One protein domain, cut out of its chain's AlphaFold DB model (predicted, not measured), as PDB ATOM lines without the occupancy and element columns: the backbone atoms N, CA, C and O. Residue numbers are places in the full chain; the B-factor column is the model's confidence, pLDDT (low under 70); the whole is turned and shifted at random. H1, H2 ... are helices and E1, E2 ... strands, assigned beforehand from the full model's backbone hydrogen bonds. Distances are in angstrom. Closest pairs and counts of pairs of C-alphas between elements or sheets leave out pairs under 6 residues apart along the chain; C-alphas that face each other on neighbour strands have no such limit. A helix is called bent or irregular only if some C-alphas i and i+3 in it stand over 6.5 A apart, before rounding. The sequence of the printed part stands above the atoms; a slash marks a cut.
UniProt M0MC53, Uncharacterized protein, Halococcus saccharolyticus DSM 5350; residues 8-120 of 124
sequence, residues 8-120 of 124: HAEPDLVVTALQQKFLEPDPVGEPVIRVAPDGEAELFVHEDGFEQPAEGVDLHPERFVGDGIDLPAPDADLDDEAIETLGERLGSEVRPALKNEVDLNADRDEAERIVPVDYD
ATOM      1  N   HIS A   8      33.897  55.965 176.095       94.69
ATOM      2  CA  HIS A   8      33.113  56.562 175.017       94.69
ATOM      3  C   HIS A   8      32.932  58.047 175.319       94.69
ATOM      4  O   HIS A   8      32.387  58.387 176.365       94.69
ATOM      5  N   ALA A   9      33.454  58.934 174.472       92.81
ATOM      6  CA  ALA A   9      33.465  60.370 174.754       92.81
ATOM      7  C   ALA A   9      33.192  61.220 173.514       92.81
ATOM      8  O   ALA A   9      33.674  60.933 172.424       92.81
ATOM      9  N   GLU A  10      32.515  62.352 173.681       92.25
ATOM     10  CA  GLU A  10      32.444  63.359 172.622       92.25
ATOM     11  C   GLU A  10      33.721  64.226 172.631       92.25
ATOM     12  O   GLU A  10      34.124  64.717 173.689       92.25
ATOM     13  N   PRO A  11      34.357  64.497 171.473       91.38
ATOM     14  CA  PRO A  11      35.492  65.424 171.391       91.38
ATOM     15  C   PRO A  11      35.201  66.796 172.007       91.38
ATOM     16  O   PRO A  11      36.059  67.400 172.653       91.38
ATOM     17  N   ASP A  12      33.973  67.277 171.816       91.31
ATOM     18  CA  ASP A  12      33.532  68.595 172.272       91.31
ATOM     19  C   ASP A  12      33.403  68.684 173.782       91.31
ATOM     20  O   ASP A  12      33.511  69.771 174.345       91.31
ATOM     21  N   LEU A  13      33.253  67.543 174.444       93.25
ATOM     22  CA  LEU A  13      33.220  67.453 175.889       93.25
ATOM     23  C   LEU A  13      34.585  67.829 176.479       93.25
ATOM     24  O   LEU A  13      34.657  68.670 177.373       93.25
ATOM     25  N   VAL A  14      35.673  67.307 175.900       93.44
ATOM     26  CA  VAL A  14      37.051  67.654 176.295       93.44
ATOM     27  C   VAL A  14      37.346  69.127 176.008       93.44
ATOM     28  O   VAL A  14      37.893  69.821 176.863       93.44
ATOM     29  N   VAL A  15      36.951  69.629 174.831       93.06
ATOM     30  CA  VAL A  15      37.122  71.048 174.469       93.06
ATOM     31  C   VAL A  15      36.399  71.949 175.469       93.06
ATOM     32  O   VAL A  15      36.997  72.886 175.993       93.06
ATOM     33  N   THR A  16      35.134  71.647 175.756       93.06
ATOM     34  CA  THR A  16      34.299  72.436 176.668       93.06
ATOM     35  C   THR A  16      34.877  72.428 178.080       93.06
ATOM     36  O   THR A  16      34.967  73.483 178.699       93.06
ATOM     37  N   ALA A  17      35.336  71.272 178.567       93.56
ATOM     38  CA  ALA A  17      35.968  71.156 179.878       93.56
ATOM     39  C   ALA A  17      37.244  72.010 179.985       93.56
ATOM     40  O   ALA A  17      37.416  72.743 180.956       93.56
ATOM     41  N   LEU A  18      38.116  71.974 178.969       93.25
ATOM     42  CA  LEU A  18      39.332  72.798 178.934       93.25
ATOM     43  C   LEU A  18      39.002  74.295 178.869       93.25
ATOM     44  O   LEU A  18      39.655  75.100 179.527       93.25
ATOM     45  N   GLN A  19      37.985  74.680 178.095       91.56
ATOM     46  CA  GLN A  19      37.541  76.073 178.022       91.56
ATOM     47  C   GLN A  19      36.991  76.560 179.367       91.56
ATOM     48  O   GLN A  19      37.377  77.638 179.807       91.56
ATOM     49  N   GLN A  20      36.157  75.763 180.042       91.25
ATOM     50  CA  GLN A  20      35.669  76.085 181.388       91.25
ATOM     51  C   GLN A  20      36.824  76.220 182.386       91.25
ATOM     52  O   GLN A  20      36.829  77.137 183.197       91.25
ATOM     53  N   LYS A  21      37.837  75.354 182.292       89.25
ATOM     54  CA  LYS A  21      38.979  75.376 183.208       89.25
ATOM     55  C   LYS A  21      39.848  76.624 183.066       89.25
ATOM     56  O   LYS A  21      40.264  77.191 184.067       89.25
ATOM     57  N   PHE A  22      40.171  77.012 181.831       88.62
ATOM     58  CA  PHE A  22      41.210  78.014 181.576       88.62
ATOM     59  C   PHE A  22      40.694  79.383 181.132       88.62
ATOM     60  O   PHE A  22      41.442  80.356 181.199       88.62
ATOM     61  N   LEU A  23      39.466  79.471 180.616       88.25
ATOM     62  CA  LEU A  23      38.917  80.713 180.060       88.25
ATOM     63  C   LEU A  23      37.795  81.299 180.916       88.25
ATOM     64  O   LEU A  23      37.410  82.447 180.697       88.25
ATOM     65  N   GLU A  24      37.241  80.527 181.852       85.00
ATOM     66  CA  GLU A  24      36.195  81.018 182.740       85.00
ATOM     67  C   GLU A  24      36.847  81.842 183.868       85.00
ATOM     68  O   GLU A  24      37.642  81.304 184.634       85.00
ATOM     69  N   PRO A  25      36.568  83.157 183.970       72.06
ATOM     70  CA  PRO A  25      37.270  84.048 184.901       72.06
ATOM     71  C   PRO A  25      36.913  83.800 186.375       72.06
ATOM     72  O   PRO A  25      37.671  84.180 187.262       72.06
ATOM     73  N   ASP A  26      35.767  83.168 186.628       72.06
ATOM     74  CA  ASP A  26      35.260  82.809 187.953       72.06
ATOM     75  C   ASP A  26      34.672  81.386 187.883       72.06
ATOM     76  O   ASP A  26      33.445  81.235 187.865       72.06
ATOM     77  N   PRO A  27      35.512  80.339 187.782       70.38
ATOM     78  CA  PRO A  27      35.020  78.981 187.615       70.38
ATOM     79  C   PRO A  27      34.215  78.574 188.852       70.38
ATOM     80  O   PRO A  27      34.682  78.678 189.989       70.38
ATOM     81  N   VAL A  28      32.985  78.104 188.631       77.06
ATOM     82  CA  VAL A  28      32.088  77.634 189.709       77.06
ATOM     83  C   VAL A  28      32.631  76.360 190.377       77.06
ATOM     84  O   VAL A  28      32.221  76.011 191.480       77.06
ATOM     85  N   GLY A  29      33.589  75.688 189.735       85.56
ATOM     86  CA  GLY A  29      34.272  74.509 190.248       85.56
ATOM     87  C   GLY A  29      35.342  73.992 189.286       85.56
ATOM     88  O   GLY A  29      35.623  74.614 188.266       85.56
ATOM     89  N   GLU A  30      35.915  72.830 189.599       89.69
ATOM     90  CA  GLU A  30      36.880  72.143 188.726       89.69
ATOM     91  C   GLU A  30      36.130  71.277 187.695       89.69
ATOM     92  O   GLU A  30      35.453  70.319 188.094       89.69
ATOM     93  N   PRO A  31      36.214  71.575 186.383       92.50
ATOM     94  CA  PRO A  31      35.593  70.754 185.353       92.50
ATOM     95  C   PRO A  31      36.384  69.460 185.135       92.50
ATOM     96  O   PRO A  31      37.603  69.458 184.961       92.50
ATOM     97  N   VAL A  32      35.671  68.341 185.101       94.25
ATOM     98  CA  VAL A  32      36.217  66.995 184.936       94.25
ATOM     99  C   VAL A  32      35.411  66.203 183.918       94.25
ATOM    100  O   VAL A  32      34.235  66.465 183.662       94.25
ATOM    101  N   ILE A  33      36.053  65.189 183.358       95.19
ATOM    102  CA  ILE A  33      35.413  64.176 182.533       95.19
ATOM    103  C   ILE A  33      35.082  63.005 183.454       95.19
ATOM    104  O   ILE A  33      35.978  62.276 183.889       95.19
ATOM    105  N   ARG A  34      33.803  62.837 183.782       95.00
ATOM    106  CA  ARG A  34      33.331  61.686 184.548       95.00
ATOM    107  C   ARG A  34      33.125  60.520 183.604       95.00
ATOM    108  O   ARG A  34      32.344  60.623 182.670       95.00
ATOM    109  N   VAL A  35      33.790  59.407 183.873       95.31
ATOM    110  CA  VAL A  35      33.600  58.145 183.160       95.31
ATOM    111  C   VAL A  35      32.792  57.208 184.048       95.31
ATOM    112  O   VAL A  35      33.255  56.764 185.106       95.31
ATOM    113  N   ALA A  36      31.574  56.908 183.612       93.81
ATOM    114  CA  ALA A  36      30.684  55.969 184.272       93.81
ATOM    115  C   ALA A  36      31.235  54.524 184.209       93.81
ATOM    116  O   ALA A  36      32.140  54.223 183.426       93.81
ATOM    117  N   PRO A  37      30.743  53.588 185.046       92.75
ATOM    118  CA  PRO A  37      31.250  52.210 185.084       92.75
ATOM    119  C   PRO A  37      31.142  51.439 183.762       92.75
ATOM    120  O   PRO A  37      31.893  50.486 183.558       92.75
ATOM    121  N   ASP A  38      30.208  51.832 182.898       93.25
ATOM    122  CA  ASP A  38      30.002  51.302 181.549       93.25
ATOM    123  C   ASP A  38      30.922  51.935 180.491       93.25
ATOM    124  O   ASP A  38      31.000  51.415 179.381       93.25
ATOM    125  N   GLY A  39      31.673  52.981 180.847       93.06
ATOM    126  CA  GLY A  39      32.632  53.654 179.974       93.06
ATOM    127  C   GLY A  39      32.126  54.954 179.352       93.06
ATOM    128  O   GLY A  39      32.919  55.640 178.713       93.06
ATOM    129  N   GLU A  40      30.861  55.324 179.546       95.12
ATOM    130  CA  GLU A  40      30.312  56.579 179.023       95.12
ATOM    131  C   GLU A  40      30.936  57.785 179.739       95.12
ATOM    132  O   GLU A  40      31.004  57.820 180.971       95.12
ATOM    133  N   ALA A  41      31.405  58.768 178.970       95.12
ATOM    134  CA  ALA A  41      32.000  59.991 179.485       95.12
ATOM    135  C   ALA A  41      31.007  61.158 179.465       95.12
ATOM    136  O   ALA A  41      30.388  61.453 178.445       95.12
ATOM    137  N   GLU A  42      30.920  61.881 180.577       95.19
ATOM    138  CA  GLU A  42      30.109  63.087 180.729       95.19
ATOM    139  C   GLU A  42      30.927  64.249 181.320       95.19
ATOM    140  O   GLU A  42      31.918  64.041 182.026       95.19
ATOM    141  N   LEU A  43      30.521  65.492 181.035       94.19
ATOM    142  CA  LEU A  43      31.126  66.680 181.641       94.19
ATOM    143  C   LEU A  43      30.517  66.887 183.021       94.19
ATOM    144  O   LEU A  43      29.304  67.055 183.148       94.19
ATOM    145  N   PHE A  44      31.364  66.934 184.039       93.69
ATOM    146  CA  PHE A  44      30.962  67.205 185.409       93.69
ATOM    147  C   PHE A  44      31.800  68.346 185.990       93.69
ATOM    148  O   PHE A  44      32.943  68.536 185.595       93.69
ATOM    149  N   VAL A  45      31.243  69.111 186.928       91.75
ATOM    150  CA  VAL A  45      31.949  70.214 187.596       91.75
ATOM    151  C   VAL A  45      31.932  69.970 189.099       91.75
ATOM    152  O   VAL A  45      30.868  69.804 189.696       91.75
ATOM    153  N   HIS A  46      33.115  69.944 189.709       88.38
ATOM    154  CA  HIS A  46      33.287  69.833 191.157       88.38
ATOM    155  C   HIS A  46      33.265  71.211 191.814       88.38
ATOM    156  O   HIS A  46      34.284  71.898 191.839       88.38
ATOM    157  N   GLU A  47      32.121  71.601 192.373       86.12
ATOM    158  CA  GLU A  47      31.934  72.907 193.032       86.12
ATOM    159  C   GLU A  47      32.716  73.035 194.357       86.12
ATOM    160  O   GLU A  47      33.194  74.113 194.702       86.12
ATOM    161  N   ASP A  48      32.896  71.929 195.091       79.12
ATOM    162  CA  ASP A  48      33.495  71.905 196.439       79.12
ATOM    163  C   ASP A  48      34.865  71.190 196.492       79.12
ATOM    164  O   ASP A  48      35.334  70.779 197.559       79.12
ATOM    165  N   GLY A  49      35.536  71.067 195.343       74.25
ATOM    166  CA  GLY A  49      36.851  70.436 195.200       74.25
ATOM    167  C   GLY A  49      36.809  69.024 194.609       74.25
ATOM    168  O   GLY A  49      35.796  68.334 194.655       74.25
ATOM    169  N   PHE A  50      37.933  68.608 194.022       82.94
ATOM    170  CA  PHE A  50      38.051  67.354 193.274       82.94
ATOM    171  C   PHE A  50      37.975  66.125 194.196       82.94
ATOM    172  O   PHE A  50      38.917  65.835 194.939       82.94
ATOM    173  N   GLU A  51      36.873  65.376 194.120       84.75
ATOM    174  CA  GLU A  51      36.693  64.098 194.816       84.75
ATOM    175  C   GLU A  51      36.311  62.986 193.829       84.75
ATOM    176  O   GLU A  51      35.442  63.151 192.976       84.75
ATOM    177  N   GLN A  52      36.958  61.824 193.950       88.19
ATOM    178  CA  GLN A  52      36.648  60.670 193.107       88.19
ATOM    179  C   GLN A  52      35.262  60.099 193.449       88.19
ATOM    180  O   GLN A  52      34.955  59.908 194.630       88.19
ATOM    181  N   PRO A  53      34.436  59.754 192.445       87.69
ATOM    182  CA  PRO A  53      33.105  59.222 192.687       87.69
ATOM    183  C   PRO A  53      33.168  57.808 193.282       87.69
ATOM    184  O   PRO A  53      34.140  57.068 193.115       87.69
ATOM    185  N   ALA A  54      32.086  57.401 193.953       85.12
ATOM    186  CA  ALA A  54      31.961  56.052 194.510       85.12
ATOM    187  C   ALA A  54      31.952  54.955 193.424       85.12
ATOM    188  O   ALA A  54      32.407  53.836 193.666       85.12
ATOM    189  N   GLU A  55      31.444  55.284 192.236       85.31
ATOM    190  CA  GLU A  55      31.400  54.424 191.056       85.31
ATOM    191  C   GLU A  55      31.928  55.200 189.843       85.31
ATOM    192  O   GLU A  55      31.615  56.377 189.682       85.31
ATOM    193  N   GLY A  56      32.727  54.543 188.996       89.00
ATOM    194  CA  GLY A  56      33.373  55.190 187.853       89.00
ATOM    195  C   GLY A  56      34.697  55.868 188.214       89.00
ATOM    196  O   GLY A  56      35.441  55.401 189.091       89.00
ATOM    197  N   VAL A  57      35.031  56.923 187.479       93.06
ATOM    198  CA  VAL A  57      36.233  57.735 187.693       93.06
ATOM    199  C   VAL A  57      36.039  59.139 187.145       93.06
ATOM    200  O   VAL A  57      35.490  59.302 186.062       93.06
ATOM    201  N   ASP A  58      36.536  60.132 187.874       94.56
ATOM    202  CA  ASP A  58      36.635  61.498 187.371       94.56
ATOM    203  C   ASP A  58      38.079  61.753 186.935       94.56
ATOM    204  O   ASP A  58      39.021  61.446 187.672       94.56
ATOM    205  N   LEU A  59      38.249  62.278 185.724       93.50
ATOM    206  CA  LEU A  59      39.545  62.544 185.106       93.50
ATOM    207  C   LEU A  59      39.640  64.011 184.708       93.50
ATOM    208  O   LEU A  59      38.697  64.571 184.145       93.50
ATOM    209  N   HIS A  60      40.799  64.622 184.935       93.38
ATOM    210  CA  HIS A  60      41.038  65.972 184.429       93.38
ATOM    211  C   HIS A  60      41.048  65.982 182.891       93.38
ATOM    212  O   HIS A  60      41.610  65.070 182.267       93.38
ATOM    213  N   PRO A  61      40.475  67.012 182.246       93.31
ATOM    214  CA  PRO A  61      40.349  67.048 180.792       93.31
ATOM    215  C   PRO A  61      41.704  67.089 180.077       93.31
ATOM    216  O   PRO A  61      41.832  66.546 178.978       93.31
ATOM    217  N   GLU A  62      42.755  67.620 180.717       93.06
ATOM    218  CA  GLU A  62      44.122  67.592 180.173       93.06
ATOM    219  C   GLU A  62      44.628  66.169 179.876       93.06
ATOM    220  O   GLU A  62      45.499  65.975 179.029       93.06
ATOM    221  N   ARG A  63      44.082  65.142 180.543       92.62
ATOM    222  CA  ARG A  63      44.498  63.748 180.328       92.62
ATOM    223  C   ARG A  63      44.113  63.218 178.953       92.62
ATOM    224  O   ARG A  63      44.793  62.327 178.447       92.62
ATOM    225  N   PHE A  64      43.084  63.795 178.340       93.25
ATOM    226  CA  PHE A  64      42.585  63.401 177.026       93.25
ATOM    227  C   PHE A  64      43.370  64.037 175.874       93.25
ATOM    228  O   PHE A  64      43.202  63.613 174.733       93.25
ATOM    229  N   VAL A  65      44.243  65.015 176.138       91.06
ATOM    230  CA  VAL A  65      45.059  65.664 175.100       91.06
ATOM    231  C   VAL A  65      46.510  65.178 175.105       91.06
ATOM    232  O   VAL A  65      47.090  64.825 176.135       91.06
ATOM    233  N   GLY A  66      47.088  65.117 173.906       84.62
ATOM    234  CA  GLY A  66      48.502  64.867 173.631       84.62
ATOM    235  C   GLY A  66      49.436  65.934 174.196       84.62
ATOM    236  O   GLY A  66      49.050  67.091 174.321       84.62
ATOM    237  N   ASP A  67      50.716  65.588 174.366       77.44
ATOM    238  CA  ASP A  67      51.804  66.548 174.648       77.44
ATOM    239  C   ASP A  67      52.025  67.579 173.517       77.44
ATOM    240  O   ASP A  67      52.907  68.430 173.593       77.44
ATOM    241  N   GLY A  68      51.255  67.484 172.427       72.75
ATOM    242  CA  GLY A  68      51.252  68.445 171.326       72.75
ATOM    243  C   GLY A  68      50.506  69.745 171.635       72.75
ATOM    244  O   GLY A  68      50.655  70.696 170.872       72.75
ATOM    245  N   ILE A  69      49.736  69.802 172.727       79.94
ATOM    246  CA  ILE A  69      49.100  71.031 173.208       79.94
ATOM    247  C   ILE A  69      49.802  71.488 174.472       79.94
ATOM    248  O   ILE A  69      49.721  70.848 175.515       79.94
ATOM    249  N   ASP A  70      50.451  72.642 174.366       82.56
ATOM    250  CA  ASP A  70      50.966  73.365 175.521       82.56
ATOM    251  C   ASP A  70      49.795  74.051 176.238       82.56
ATOM    252  O   ASP A  70      49.323  75.110 175.798       82.56
ATOM    253  N   LEU A  71      49.273  73.374 177.265       87.31
ATOM    254  CA  LEU A  71      48.266  73.907 178.175       87.31
ATOM    255  C   LEU A  71      48.959  74.709 179.282       87.31
ATOM    256  O   LEU A  71      49.981  74.264 179.811       87.31
ATOM    257  N   PRO A  72      48.414  75.876 179.658       86.31
ATOM    258  CA  PRO A  72      48.962  76.646 180.761       86.31
ATOM    259  C   PRO A  72      48.833  75.885 182.085       86.31
ATOM    260  O   PRO A  72      48.050  74.941 182.224       86.31
ATOM    261  N   ALA A  73      49.601  76.323 183.084       83.38
ATOM    262  CA  ALA A  73      49.398  75.846 184.444       83.38
ATOM    263  C   ALA A  73      47.970  76.206 184.917       83.38
ATOM    264  O   ALA A  73      47.467  77.264 184.535       83.38
ATOM    265  N   PRO A  74      47.322  75.370 185.750       70.25
ATOM    266  CA  PRO A  74      45.971  75.636 186.255       70.25
ATOM    267  C   PRO A  74      45.831  76.980 186.983       70.25
ATOM    268  O   PRO A  74      44.768  77.582 186.971       70.25
ATOM    269  N   ASP A  75      46.909  77.449 187.609       75.31
ATOM    270  CA  ASP A  75      47.017  78.699 188.363       75.31
ATOM    271  C   ASP A  75      47.775  79.798 187.598       75.31
ATOM    272  O   ASP A  75      48.256  80.763 188.196       75.31
ATOM    273  N   ALA A  76      47.931  79.655 186.279       83.12
ATOM    274  CA  ALA A  76      48.571  80.679 185.468       83.12
ATOM    275  C   ALA A  76      47.709  81.949 185.421       83.12
ATOM    276  O   ALA A  76      46.575  81.928 184.947       83.12
ATOM    277  N   ASP A  77      48.287  83.076 185.838       82.62
ATOM    278  CA  ASP A  77      47.709  84.400 185.609       82.62
ATOM    279  C   ASP A  77      47.801  84.743 184.109       82.62
ATOM    280  O   ASP A  77      48.840  85.205 183.627       82.62
ATOM    281  N   LEU A  78      46.727  84.478 183.361       84.75
ATOM    282  CA  LEU A  78      46.610  84.811 181.941       84.75
ATOM    283  C   LEU A  78      46.043  86.224 181.766       84.75
ATOM    284  O   LEU A  78      45.082  86.610 182.431       84.75
ATOM    285  N   ASP A  79      46.631  87.000 180.859       89.00
ATOM    286  CA  ASP A  79      46.083  88.283 180.428       89.00
ATOM    287  C   ASP A  79      45.067  88.104 179.289       89.00
ATOM    288  O   ASP A  79      44.981  87.042 178.673       89.00
ATOM    289  N   ASP A  80      44.293  89.150 178.989       88.75
ATOM    290  CA  ASP A  80      43.214  89.094 177.990       88.75
ATOM    291  C   ASP A  80      43.699  88.602 176.606       88.75
ATOM    292  O   ASP A  80      42.983  87.873 175.921       88.75
ATOM    293  N   GLU A  81      44.925  88.963 176.202       90.06
ATOM    294  CA  GLU A  81      45.539  88.515 174.939       90.06
ATOM    295  C   GLU A  81      45.888  87.016 174.973       90.06
ATOM    296  O   GLU A  81      45.627  86.293 174.004       90.06
ATOM    297  N   ALA A  82      46.433  86.516 176.090       89.81
ATOM    298  CA  ALA A  82      46.677  85.088 176.268       89.81
ATOM    299  C   ALA A  82      45.373  84.283 176.349       89.81
ATOM    300  O   ALA A  82      45.316  83.194 175.778       89.81
ATOM    301  N   ILE A  83      44.329  84.811 176.999       89.56
ATOM    302  CA  ILE A  83      43.000  84.181 177.073       89.56
ATOM    303  C   ILE A  83      42.391  84.058 175.670       89.56
ATOM    304  O   ILE A  83      41.940  82.975 175.295       89.56
ATOM    305  N   GLU A  84      42.413  85.129 174.868       89.00
ATOM    306  CA  GLU A  84      41.906  85.104 173.487       89.00
ATOM    307  C   GLU A  84      42.658  84.064 172.642       89.00
ATOM    308  O   GLU A  84      42.042  83.173 172.049       89.00
ATOM    309  N   THR A  85      43.994  84.104 172.683       90.50
ATOM    310  CA  THR A  85      44.853  83.157 171.955       90.50
ATOM    311  C   THR A  85      44.592  81.713 172.387       90.50
ATOM    312  O   THR A  85      44.523  80.803 171.558       90.50
ATOM    313  N   LEU A  86      44.442  81.474 173.691       90.62
ATOM    314  CA  LEU A  86      44.163  80.149 174.227       90.62
ATOM    315  C   LEU A  86      42.789  79.650 173.777       90.62
ATOM    316  O   LEU A  86      42.672  78.489 173.394       90.62
ATOM    317  N   GLY A  87      41.768  80.507 173.755       88.88
ATOM    318  CA  GLY A  87      40.435  80.154 173.268       88.88
ATOM    319  C   GLY A  87      40.430  79.686 171.813       88.88
ATOM    320  O   GLY A  87      39.852  78.640 171.501       88.88
ATOM    321  N   GLU A  88      41.132  80.403 170.933       89.62
ATOM    322  CA  GLU A  88      41.277  80.015 169.525       89.62
ATOM    323  C   GLU A  88      42.010  78.675 169.368       89.62
ATOM    324  O   GLU A  88      41.598  77.811 168.579       89.62
ATOM    325  N   ARG A  89      43.078  78.466 170.149       90.62
ATOM    326  CA  ARG A  89      43.848  77.216 170.144       90.62
ATOM    327  C   ARG A  89      43.034  76.046 170.679       90.62
ATOM    328  O   ARG A  89      42.981  75.009 170.027       90.62
ATOM    329  N   LEU A  90      42.338  76.202 171.805       90.31
ATOM    330  CA  LEU A  90      41.497  75.143 172.368       90.31
ATOM    331  C   LEU A  90      40.388  74.720 171.395       90.31
ATOM    332  O   LEU A  90      40.112  73.531 171.256       90.31
ATOM    333  N   GLY A  91      39.797  75.666 170.658       85.38
ATOM    334  CA  GLY A  91      38.763  75.366 169.665       85.38
ATOM    335  C   GLY A  91      39.262  74.658 168.395       85.38
ATOM    336  O   GLY A  91      38.465  74.017 167.709       85.38
ATOM    337  N   SER A  92      40.553  74.755 168.059       86.31
ATOM    338  CA  SER A  92      41.100  74.266 166.780       86.31
ATOM    339  C   SER A  92      42.130  73.141 166.917       86.31
ATOM    340  O   SER A  92      42.161  72.236 166.080       86.31
ATOM    341  N   GLU A  93      42.945  73.160 167.971       90.81
ATOM    342  CA  GLU A  93      44.061  72.236 168.191       90.81
ATOM    343  C   GLU A  93      43.670  71.029 169.054       90.81
ATOM    344  O   GLU A  93      44.237  69.956 168.865       90.81
ATOM    345  N   VAL A  94      42.681  71.151 169.954       90.19
ATOM    346  CA  VAL A  94      42.298  70.064 170.886       90.19
ATOM    347  C   VAL A  94      41.818  68.829 170.150       90.19
ATOM    348  O   VAL A  94      42.397  67.763 170.337       90.19
ATOM    349  N   ARG A  95      40.817  68.965 169.274       88.81
ATOM    350  CA  ARG A  95      40.244  67.836 168.524       88.81
ATOM    351  C   ARG A  95      41.305  66.984 167.797       88.81
ATOM    352  O   ARG A  95      41.288  65.770 167.981       88.81
ATOM    353  N   PRO A  96      42.237  67.549 167.000       89.31
ATOM    354  CA  PRO A  96      43.282  66.751 166.353       89.31
ATOM    355  C   PRO A  96      44.364  66.227 167.312       89.31
ATOM    356  O   PRO A  96      45.112  65.332 166.925       89.31
ATOM    357  N   ALA A  97      44.471  66.767 168.529       90.81
ATOM    358  CA  ALA A  97      45.442  66.343 169.536       90.81
ATOM    359  C   ALA A  97      44.882  65.343 170.565       90.81
ATOM    360  O   ALA A  97      45.604  64.970 171.493       90.81
ATOM    361  N   LEU A  98      43.624  64.920 170.431       92.69
ATOM    362  CA  LEU A  98      43.009  63.951 171.334       92.69
ATOM    363  C   LEU A  98      43.749  62.604 171.305       92.69
ATOM    364  O   LEU A  98      44.114  62.086 170.245       92.69
ATOM    365  N   LYS A  99      43.977  62.030 172.488       93.94
ATOM    366  CA  LYS A  99      44.626  60.726 172.660       93.94
ATOM    367  C   LYS A  99      43.619  59.602 172.465       93.94
ATOM    368  O   LYS A  99      42.528  59.634 173.008       93.94
ATOM    369  N   ASN A 100      44.041  58.530 171.800       92.44
ATOM    370  CA  ASN A 100      43.212  57.329 171.643       92.44
ATOM    371  C   ASN A 100      43.232  56.409 172.877       92.44
ATOM    372  O   ASN A 100      42.638  55.334 172.847       92.44
ATOM    373  N   GLU A 101      43.955  56.780 173.935       94.94
ATOM    374  CA  GLU A 101      44.089  56.007 175.166       94.94
ATOM    375  C   GLU A 101      44.323  56.936 176.364       94.94
ATOM    376  O   GLU A 101      45.021  57.947 176.248       94.94
ATOM    377  N   VAL A 102      43.726  56.598 177.505       94.44
ATOM    378  CA  VAL A 102      43.792  57.387 178.742       94.44
ATOM    379  C   VAL A 102      44.024  56.458 179.927       94.44
ATOM    380  O   VAL A 102      43.468  55.362 179.994       94.44
ATOM    381  N   ASP A 103      44.861  56.900 180.864       94.31
ATOM    382  CA  ASP A 103      45.064  56.221 182.139       94.31
ATOM    383  C   ASP A 103      43.960  56.605 183.133       94.31
ATOM    384  O   ASP A 103      43.877  57.748 183.580       94.31
ATOM    385  N   LEU A 104      43.127  55.629 183.500       91.94
ATOM    386  CA  LEU A 104      42.041  55.802 184.467       91.94
ATOM    387  C   LEU A 104      42.547  56.113 185.880       91.94
ATOM    388  O   LEU A 104      41.799  56.631 186.699       91.94
ATOM    389  N   ASN A 105      43.795  55.781 186.194       91.25
ATOM    390  CA  ASN A 105      44.361  55.980 187.522       91.25
ATOM    391  C   ASN A 105      45.325  57.170 187.572       91.25
ATOM    392  O   ASN A 105      45.982  57.365 188.587       91.25
ATOM    393  N   ALA A 106      45.365  58.006 186.528       87.00
ATOM    394  CA  ALA A 106      46.299  59.128 186.425       87.00
ATOM    395  C   ALA A 106      46.177  60.156 187.567       87.00
ATOM    396  O   ALA A 106      47.140  60.864 187.868       87.00
ATOM    397  N   ASP A 107      44.996  60.229 188.185       86.00
ATOM    398  CA  ASP A 107      44.662  61.126 189.296       86.00
ATOM    399  C   ASP A 107      44.464  60.357 190.622       86.00
ATOM    400  O   ASP A 107      43.826  60.849 191.555       86.00
ATOM    401  N   ARG A 108      44.987  59.123 190.710       85.44
ATOM    402  CA  ARG A 108      44.903  58.237 191.882       85.44
ATOM    403  C   ARG A 108      46.271  57.655 192.236       85.44
ATOM    404  O   ARG A 108      47.096  57.392 191.369       85.44
ATOM    405  N   ASP A 109      46.477  57.340 193.514       84.00
ATOM    406  CA  ASP A 109      47.637  56.563 193.983       84.00
ATOM    407  C   ASP A 109      47.441  55.049 193.725       84.00
ATOM    408  O   ASP A 109      47.541  54.212 194.627       84.00
ATOM    409  N   GLU A 110      47.112  54.682 192.485       85.88
ATOM    410  CA  GLU A 110      46.884  53.306 192.032       85.88
ATOM    411  C   GLU A 110      47.795  52.976 190.833       85.88
ATOM    412  O   GLU A 110      48.419  53.850 190.240       85.88
ATOM    413  N   ALA A 111      47.925  51.693 190.482       88.69
ATOM    414  CA  ALA A 111      48.724  51.302 189.318       88.69
ATOM    415  C   ALA A 111      48.077  51.797 188.017       88.69
ATOM    416  O   ALA A 111      46.862  51.672 187.876       88.69
ATOM    417  N   GLU A 112      48.882  52.277 187.064       90.50
ATOM    418  CA  GLU A 112      48.408  52.756 185.758       90.50
ATOM    419  C   GLU A 112      47.463  51.742 185.098       90.50
ATOM    420  O   GLU A 112      47.752  50.540 185.005       90.50
ATOM    421  N   ARG A 113      46.323  52.239 184.620       92.12
ATOM    422  CA  ARG A 113      45.327  51.469 183.885       92.12
ATOM    423  C   ARG A 113      44.907  52.237 182.645       92.12
ATOM    424  O   ARG A 113      43.937  52.991 182.648       92.12
ATOM    425  N   ILE A 114      45.624  51.966 181.567       94.50
ATOM    426  CA  ILE A 114      45.383  52.568 180.262       94.50
ATOM    427  C   ILE A 114      44.238  51.838 179.557       94.50
ATOM    428  O   ILE A 114      44.282  50.616 179.389       94.50
ATOM    429  N   VAL A 115      43.226  52.590 179.130       95.00
ATOM    430  CA  VAL A 115      42.096  52.091 178.338       95.00
ATOM    431  C   VAL A 115      41.944  52.906 177.052       95.00
ATOM    432  O   VAL A 115      42.265  54.095 177.048       95.00
ATOM    433  N   PRO A 116      41.471  52.299 175.949       95.81
ATOM    434  CA  PRO A 116      41.200  53.028 174.719       95.81
ATOM    435  C   PRO A 116      40.053  54.031 174.899       95.81
ATOM    436  O   PRO A 116      39.090  53.750 175.616       95.81
ATOM    437  N   VAL A 117      40.138  55.153 174.187       94.94
ATOM    438  CA  VAL A 117      39.061  56.138 174.046       94.94
ATOM    439  C   VAL A 117      38.486  56.036 172.640       94.94
ATOM    440  O   VAL A 117      39.214  56.102 171.651       94.94
ATOM    441  N   ASP A 118      37.179  55.842 172.568       94.06
ATOM    442  CA  ASP A 118      36.381  55.895 171.356       94.06
ATOM    443  C   ASP A 118      35.688  57.251 171.351       94.06
ATOM    444  O   ASP A 118      34.789  57.514 172.155       94.06
ATOM    445  N   TYR A 119      36.198  58.152 170.518       89.75
ATOM    446  CA  TYR A 119      35.534  59.422 170.344       89.75
ATOM    447  C   TYR A 119      34.361  59.213 169.411       89.75
ATOM    448  O   TYR A 119      34.586  58.822 168.262       89.75
ATOM    449  N   ASP A 120      33.153  59.532 169.874       81.69
ATOM    450  CA  ASP A 120      31.990  59.651 169.007       81.69
ATOM    451  C   ASP A 120      32.263  60.812 168.050       81.69
ATOM    452  O   ASP A 120      31.934  61.980 168.270       81.69
TER     453      ASP A 120
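AT A GLANCE: This is residues 8 to 120 of the 124 residues of an uncharacterized protein of Halococcus saccharolyticus DSM 5350 (UniProt M0MC53). A three-stranded sheet, E2 E1 E3, has helix H1 running along one face, and the longer helix H3 packs on H1, away from the sheet. Short H2 lies in the middle, and the hairpin of E4 and E5 lies at the end of the body where H1 begins. The printed part has 113 residues, in the order H1, E1, E2, E3, H2, H3, E4, E5; both sheets are antiparallel and the class is mixed, helices and strands. It is compact, with a radius of gyration of the C-alphas of 13.8 A and spans of 40 by 32 by 23 A.

HOW THE PARTS SIT: Begin at residues 8 to 9, which pair parallel with residues 118 to 119 of E5, residues 114 to 119. Next, H1, residues 11 to 23, is on the sheet of E2, residues 41 to 46, E1, residues 30 to 35, and E3, residues 57 to 59. This makes two layers, a helix on one face of a sheet. Its height over the sheet is 8.7 A, and it runs along the strands, at 6 degrees to E1 on the local plane; its closest C-alphas to E1 are Ala 17 and Pro 31, 5.5 A apart. In the hairpin of E1 and E2, antiparallel, N 32 and O 44 are 2.8 A apart, within hydrogen-bond range. On the other side of E1, E3 is antiparallel to it, with N 33 and O 59 at 2.8 A. H2, residues 61 to 64, only grazes the sheet; residues 14 to 18 of H1 touch it, the closest C-alphas being Val 14 and Pro 61 at 5.6 A. H3, residues 80 to 97, touches H1 at a shallow tilt of 19 degrees, opposite ways, closest at the C-alphas of Pro 11 and Arg 95, 6.1 A; it is not on the sheet. In the hairpin of E4, residues 101 to 103, and E5, antiparallel, look for N 102 and O 115 at 2.9 A. Every O i to N i+4 pair is within hydrogen-bond range in H1, 11 of 14 in H3, and H2 is too short for one.

IN THESE COORDINATES: Find C-alpha 11 at (35.492, 65.424, 171.391); from there H1 runs 17.9 A to residue 23. E1 spans 15.4 A, E2 15.3 A, E3 6.4 A and H2 5.7 A. From C-alpha 80 at (43.214, 89.094, 177.990), H3 runs 24.4 A, with a kink of 42 degrees near residue 91; it is only just irregular, C-alphas 92 and 95 being 6.7 A apart. E4 spans 7.0 A, and E5 15.6 A to C-alpha 119 at (35.534, 59.422, 170.344).

THE WHOLE: The C-alphas of Asp 38 and Glu 81 are the farthest apart, 40.9 A. The printed part has no cut. The long link is H2 to H3, residues 65 to 79. Mean pLDDT of the printed part is 88.9, and no printed residue is under 70.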